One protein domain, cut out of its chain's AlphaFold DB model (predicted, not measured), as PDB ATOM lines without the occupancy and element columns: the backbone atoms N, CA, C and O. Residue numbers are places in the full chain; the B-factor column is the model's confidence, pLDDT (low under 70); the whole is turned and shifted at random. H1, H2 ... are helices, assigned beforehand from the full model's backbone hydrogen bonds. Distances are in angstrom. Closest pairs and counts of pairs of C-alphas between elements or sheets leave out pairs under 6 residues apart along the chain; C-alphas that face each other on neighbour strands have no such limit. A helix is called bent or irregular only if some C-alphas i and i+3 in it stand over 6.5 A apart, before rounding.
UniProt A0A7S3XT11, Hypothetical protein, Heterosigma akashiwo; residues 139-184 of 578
ATOM      1  N   HIS A 139      16.489 -25.454 -20.926       82.06
ATOM      2  CA  HIS A 139      15.782 -25.963 -19.749       82.06
ATOM      3  C   HIS A 139      16.642 -25.857 -18.476       82.06
ATOM      4  O   HIS A 139      17.679 -26.520 -18.379       82.06
ATOM      5  N   PRO A 140      16.193 -25.115 -17.439       77.94
ATOM      6  CA  PRO A 140      16.958 -24.920 -16.203       77.94
ATOM      7  C   PRO A 140      17.342 -26.218 -15.474       77.94
ATOM      8  O   PRO A 140      18.391 -26.283 -14.837       77.94
ATOM      9  N   SER A 141      16.524 -27.271 -15.590       79.69
ATOM     10  CA  SER A 141      16.784 -28.584 -14.982       79.69
ATOM     11  C   SER A 141      17.930 -29.352 -15.650       79.69
ATOM     12  O   SER A 141      18.521 -30.228 -15.025       79.69
ATOM     13  N   MET A 142      18.273 -29.030 -16.901       88.69
ATOM     14  CA  MET A 142      19.246 -29.781 -17.702       88.69
ATOM     15  C   MET A 142      20.671 -29.228 -17.600       88.69
ATOM     16  O   MET A 142      21.619 -29.907 -17.992       88.69
ATOM     17  N   ALA A 143      20.849 -28.037 -17.020       84.31
ATOM     18  CA  ALA A 143      22.150 -27.378 -16.891       84.31
ATOM     19  C   ALA A 143      23.196 -28.250 -16.172       84.31
ATOM     20  O   ALA A 143      24.360 -28.287 -16.568       84.31
ATOM     21  N   ARG A 144      22.779 -29.006 -15.146       86.19
ATOM     22  CA  ARG A 144      23.659 -29.920 -14.401       86.19
ATOM     23  C   ARG A 144      24.063 -31.148 -15.221       86.19
ATOM     24  O   ARG A 144      25.197 -31.599 -15.103       86.19
ATOM     25  N   HIS A 145      23.158 -31.675 -16.043       88.75
ATOM     26  CA  HIS A 145      23.422 -32.855 -16.873       88.75
ATOM     27  C   HIS A 145      24.307 -32.509 -18.069       88.75
ATOM     28  O   HIS A 145      25.208 -33.266 -18.409       88.75
ATOM     29  N   LEU A 146      24.117 -31.324 -18.653       89.38
ATOM     30  CA  LEU A 146      24.936 -30.813 -19.758       89.38
ATOM     31  C   LEU A 146      26.383 -30.483 -19.360       89.38
ATOM     32  O   LEU A 146      27.237 -30.361 -20.236       89.38
ATOM     33  N   ALA A 147      26.674 -30.369 -18.062       88.50
ATOM     34  CA  ALA A 147      28.037 -30.246 -17.553       88.50
ATOM     35  C   ALA A 147      28.805 -31.586 -17.545       88.50
ATOM     36  O   ALA A 147      30.024 -31.576 -17.379       88.50
ATOM     37  N   ASP A 148      28.119 -32.724 -17.723       92.06
ATOM     38  CA  ASP A 148      28.731 -34.054 -17.789       92.06
ATOM     39  C   ASP A 148      29.001 -34.476 -19.253       92.06
ATOM     40  O   ASP A 148      28.058 -34.677 -20.030       92.06
ATOM     41  N   PRO A 149      30.276 -34.667 -19.651       88.62
ATOM     42  CA  PRO A 149      30.639 -35.097 -21.000       88.62
ATOM     43  C   PRO A 149      30.029 -36.439 -21.435       88.62
ATOM     44  O   PRO A 149      29.772 -36.628 -22.625       88.62
ATOM     45  N   ASP A 150      29.792 -37.373 -20.507       92.56
ATOM     46  CA  ASP A 150      29.203 -38.685 -20.811       92.56
ATOM     47  C   ASP A 150      27.740 -38.551 -21.256       92.56
ATOM     48  O   ASP A 150      27.327 -39.111 -22.276       92.56
ATOM     49  N   PHE A 151      26.974 -37.723 -20.547       94.06
ATOM     50  CA  PHE A 151      25.589 -37.425 -20.891       94.06
ATOM     51  C   PHE A 151      25.481 -36.723 -22.251       94.06
ATOM     52  O   PHE A 151      24.688 -37.123 -23.106       94.06
ATOM     53  N   VAL A 152      26.330 -35.719 -22.495       92.06
ATOM     54  CA  VAL A 152      26.379 -35.004 -23.782       92.06
ATOM     55  C   VAL A 152      26.716 -35.958 -24.935       92.06
ATOM     56  O   VAL A 152      26.117 -35.864 -26.010       92.06
ATOM     57  N   ASN A 153      27.626 -36.913 -24.726       91.69
ATOM     58  CA  ASN A 153      27.955 -37.923 -25.731       91.69
ATOM     59  C   ASN A 153      26.784 -38.877 -26.008       91.69
ATOM     60  O   ASN A 153      26.474 -39.113 -27.176       91.69
ATOM     61  N   LYS A 154      26.080 -39.362 -24.977       91.75
ATOM     62  CA  LYS A 154      24.855 -40.168 -25.151       91.75
ATOM     63  C   LYS A 154      23.788 -39.403 -25.929       91.75
ATOM     64  O   LYS A 154      23.187 -39.963 -26.843       91.75
ATOM     65  N   MET A 155      23.620 -38.109 -25.655       89.38
ATOM     66  CA  MET A 155      22.687 -37.270 -26.406       89.38
ATOM     67  C   MET A 155      23.056 -37.138 -27.885       89.38
ATOM     68  O   MET A 155      22.180 -37.256 -28.742       89.38
ATOM     69  N   ARG A 156      24.346 -36.987 -28.207       88.31
ATOM     70  CA  ARG A 156      24.831 -37.003 -29.598       88.31
ATOM     71  C   ARG A 156      24.635 -38.363 -30.271       88.31
ATOM     72  O   ARG A 156      24.318 -38.420 -31.453       88.31
ATOM     73  N   MET A 157      24.790 -39.463 -29.535       84.81
ATOM     74  CA  MET A 157      24.549 -40.815 -30.053       84.81
ATOM     75  C   MET A 157      23.063 -41.088 -30.320       84.81
ATOM     76  O   MET A 157      22.749 -41.792 -31.279       84.81
ATOM     77  N   ILE A 158      22.154 -40.529 -29.515       85.88
ATOM     78  CA  ILE A 158      20.699 -40.562 -29.764       85.88
ATOM     79  C   ILE A 158      20.350 -39.707 -30.982       85.88
ATOM     80  O   ILE A 158      19.595 -40.143 -31.845       85.88
ATOM     81  N   GLN A 159      20.938 -38.514 -31.080       81.31
ATOM     82  CA  GLN A 159      20.769 -37.615 -32.223       81.31
ATOM     83  C   GLN A 159      21.245 -38.261 -33.536       81.31
ATOM     84  O   GLN A 159      20.605 -38.101 -34.570       81.31
ATOM     85  N   ALA A 160      22.352 -39.011 -33.496       80.06
ATOM     86  CA  ALA A 160      22.883 -39.731 -34.652       80.06
ATOM     87  C   ALA A 160      22.091 -41.010 -34.985       80.06
ATOM     88  O   ALA A 160      22.000 -41.383 -36.153       80.06
ATOM     89  N   ASN A 161      21.533 -41.693 -33.980       80.00
ATOM     90  CA  ASN A 161      20.688 -42.871 -34.162       80.00
ATOM     91  C   ASN A 161      19.581 -42.937 -33.084       80.00
ATOM     92  O   ASN A 161      19.856 -43.361 -31.953       80.00
ATOM     93  N   PRO A 162      18.320 -42.603 -33.431       74.31
ATOM     94  CA  PRO A 162      17.196 -42.575 -32.491       74.31
ATOM     95  C   PRO A 162      16.899 -43.906 -31.783       74.31
ATOM     96  O   PRO A 162      16.305 -43.901 -30.707       74.31
ATOM     97  N   GLN A 163      17.347 -45.049 -32.318       78.19
ATOM     98  CA  GLN A 163      17.183 -46.357 -31.661       78.19
ATOM     99  C   GLN A 163      17.957 -46.459 -30.337       78.19
ATOM    100  O   GLN A 163      17.573 -47.223 -29.449       78.19
ATOM    101  N   ASN A 164      19.009 -45.651 -30.168       83.81
ATOM    102  CA  ASN A 164      19.777 -45.580 -28.926       83.81
ATOM    103  C   ASN A 164      18.973 -44.980 -27.764       83.81
ATOM    104  O   ASN A 164      19.348 -45.173 -26.608       83.81
ATOM    105  N   LEU A 165      17.869 -44.277 -28.043       82.19
ATOM    106  CA  LEU A 165      17.028 -43.684 -27.009       82.19
ATOM    107  C   LEU A 165      16.504 -44.750 -26.045       82.19
ATOM    108  O   LEU A 165      16.668 -44.614 -24.837       82.19
ATOM    109  N   SER A 166      15.935 -45.836 -26.571       78.56
ATOM    110  CA  SER A 166      15.387 -46.929 -25.760       78.56
ATOM    111  C   SER A 166      16.465 -47.621 -24.918       78.56
ATOM    112  O   SER A 166      16.204 -48.014 -23.783       78.56
ATOM    113  N   LEU A 167      17.684 -47.740 -25.456       83.00
ATOM    114  CA  LEU A 167      18.832 -48.343 -24.776       83.00
ATOM    115  C   LEU A 167      19.338 -47.465 -23.621       83.00
ATOM    116  O   LEU A 167      19.591 -47.952 -22.516       83.00
ATOM    117  N   PHE A 168      19.482 -46.162 -23.861       90.06
ATOM    118  CA  PHE A 168      19.995 -45.242 -22.848       90.06
ATOM    119  C   PHE A 168      18.943 -44.837 -21.820       90.06
ATOM    120  O   PHE A 168      19.295 -44.597 -20.673       90.06
ATOM    121  N   MET A 169      17.656 -44.872 -22.165       83.19
ATOM    122  CA  MET A 169      16.571 -44.643 -21.207       83.19
ATOM    123  C   MET A 169      16.503 -45.723 -20.114       83.19
ATOM    124  O   MET A 169      16.071 -45.434 -19.003       83.19
ATOM    125  N   GLN A 170      16.964 -46.949 -20.395       78.62
ATOM    126  CA  GLN A 170      17.051 -48.028 -19.401       78.62
ATOM    127  C   GLN A 170      18.309 -47.950 -18.523       78.62
ATOM    128  O   GLN A 170      18.307 -48.459 -17.406       78.62
ATOM    129  N   SER A 171      19.392 -47.360 -19.035       82.94
ATOM    130  CA  SER A 171      20.717 -47.390 -18.396       82.94
ATOM    131  C   SER A 171      21.142 -46.061 -17.771       82.94
ATOM    132  O   SER A 171      22.034 -46.050 -16.926       82.94
ATOM    133  N   ASP A 172      20.513 -44.949 -18.149       88.44
ATOM    134  CA  ASP A 172      20.831 -43.618 -17.650       88.44
ATOM    135  C   ASP A 172      19.544 -42.811 -17.390       88.44
ATOM    136  O   ASP A 172      18.902 -42.340 -18.335       88.44
ATOM    137  N   PRO A 173      19.147 -42.617 -16.117       82.75
ATOM    138  CA  PRO A 173      17.889 -41.951 -15.771       82.75
ATOM    139  C   PRO A 173      17.830 -40.492 -16.253       82.75
ATOM    140  O   PRO A 173      16.745 -39.971 -16.508       82.75
ATOM    141  N   ARG A 174      18.986 -39.853 -16.487       90.50
ATOM    142  CA  ARG A 174      19.071 -38.478 -17.006       90.50
ATOM    143  C   ARG A 174      18.493 -38.356 -18.417       90.50
ATOM    144  O   ARG A 174      18.046 -37.284 -18.814       90.50
ATOM    145  N   ILE A 175      18.480 -39.449 -19.185       89.56
ATOM    146  CA  ILE A 175      17.927 -39.487 -20.548       89.56
ATOM    147  C   ILE A 175      16.401 -39.381 -20.521       89.56
ATOM    148  O   ILE A 175      15.813 -38.751 -21.398       89.56
ATOM    149  N   MET A 176      15.760 -39.933 -19.488       83.75
ATOM    150  CA  MET A 176      14.321 -39.783 -19.274       83.75
ATOM    151  C   MET A 176      13.966 -38.342 -18.886       83.75
ATOM    152  O   MET A 176      12.987 -37.792 -19.389       83.75
ATOM    153  N   GLU A 177      14.798 -37.694 -18.068       84.44
ATOM    154  CA  GLU A 177      14.633 -36.276 -17.730       84.44
ATOM    155  C   GLU A 177      14.835 -35.362 -18.951       84.44
ATOM    156  O   GLU A 177      14.049 -34.438 -19.156       84.44
ATOM    157  N   ALA A 178      15.825 -35.644 -19.808       85.94
ATOM    158  CA  ALA A 178      16.012 -34.929 -21.074       85.94
ATOM    159  C   ALA A 178      14.857 -35.143 -22.052       85.94
ATOM    160  O   ALA A 178      14.425 -34.193 -22.704       85.94
ATOM    161  N   PHE A 179      14.325 -36.363 -22.144       84.75
ATOM    162  CA  PHE A 179      13.125 -36.633 -22.931       84.75
ATOM    163  C   PHE A 179      11.938 -35.814 -22.408       84.75
ATOM    164  O   PHE A 179      11.225 -35.194 -23.196       84.75
ATOM    165  N   GLY A 180      11.746 -35.760 -21.088       80.19
ATOM    166  CA  GLY A 180      10.695 -34.957 -20.462       80.19
ATOM    167  C   GLY A 180      10.859 -33.458 -20.713       80.19
ATOM    168  O   GLY A 180       9.899 -32.783 -21.076       80.19
ATOM    169  N   ALA A 181      12.091 -32.949 -20.622       82.69
ATOM    170  CA  ALA A 181      12.415 -31.565 -20.956       82.69
ATOM    171  C   ALA A 181      12.094 -31.241 -22.428       82.69
ATOM    172  O   ALA A 181      11.422 -30.253 -22.700       82.69
ATOM    173  N   LEU A 182      12.486 -32.107 -23.371       79.44
ATOM    174  CA  LEU A 182      12.268 -31.893 -24.809       79.44
ATOM    175  C   LEU A 182      10.804 -32.052 -25.245       79.44
ATOM    176  O   LEU A 182      10.396 -31.449 -26.235       79.44
ATOM    177  N   THR A 183      10.023 -32.878 -24.545       77.62
ATOM    178  CA  THR A 183       8.598 -33.112 -24.851       77.62
ATOM    179  C   THR A 183       7.651 -32.197 -24.082       77.62
ATOM    180  O   THR A 183       6.465 -32.154 -24.402       77.62
ATOM    181  N   GLY A 184       8.141 -31.501 -23.053       68.31
ATOM    182  CA  GLY A 184       7.299 -30.786 -22.094       68.31
ATOM    183  C   GLY A 184       6.493 -31.713 -21.173       68.31
ATOM    184  O   GLY A 184       5.625 -31.237 -20.444       68.31
TER     185      GLY A 184
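AT A GLANCE: This is residues 139 to 184 of the 578 residues of the protein "Hypothetical protein" of Heterosigma akashiwo (UniProt A0A7S3XT11). Four short helices make a small rounded cluster: H1, H2 and H3 follow one another round a U, and H4 folds back across its opening, from the end of H3 to H1. H2 and H3 form a helical hairpin, while H1 meets H2 at a corner, about perpendicular to it. The printed part has 46 residues with four named helices, H1, H2, H3 and H4 in that order, and no named strand; its class is all helix. It is compact, with a radius of gyration of the C-alphas of 9.8 A, and spans 26 by 23 by 18 A.

HOW THE PARTS SIT: H1, residues 140 to 146, and H2, residues 149 to 160, only just touch, and only at the corner by their link, with 3 pairs of C-alphas within 8 A. H2 does so with residues 151 to 152 alone; the closest C-alphas are those of Leu 146 and Val 152, 6.0 A apart, and the lines are about perpendicular at 82 degrees. H2 touches H3, residues 164 to 171, with residues 154 to 158 alone; the closest C-alphas, of Ile 158 and Asn 164, are 5.2 A apart. This hairpin runs opposite ways at a shallow tilt of 34.7 degrees, only just short of steep. H3 and H4, residues 173 to 183, touch only at the corner by their link, where the C-alphas of Met 169 and Ile 175 come closest, 5.4 A. H4 touches H1, with the closest C-alphas, of Met 142 and Ala 178, 7.0 A apart, opposite ways at a steep tilt of 45 degrees. H2, with residues 151 to 155 alone, and H4 only just touch, with 3 pairs of C-alphas within 8 A; the closest are those of Phe 151 and Arg 174, 7.7 A. H1 and H3 are apart. Every O i to N i+4 pair is within hydrogen-bond range in H2 and H4, against 2 of 4 in H3 and 1 of 3 in H1, where 1 of 4 O i to N i+3 pairs is within range.

IN THESE COORDINATES: H1 begins at C-alpha 140 (16.958, -24.920, -16.203) and is irregular, with C-alphas 141 and 144 7.0 A apart. H2, the longest helix by residues, measures 16.4 A from first to last C-alpha, and H4 15.7 A; H1 measures 10.5 A and H3 10.7 A. H4 ends at C-alpha 183 (8.598, -33.112, -24.851).

THE WHOLE: The C-alphas farthest apart, of Pro 140 and Gln 163, are 26.4 A apart. The printed part has no cut, and its three links are tight. The mean pLDDT of the printed part is 84.6; residue 184 is under 70.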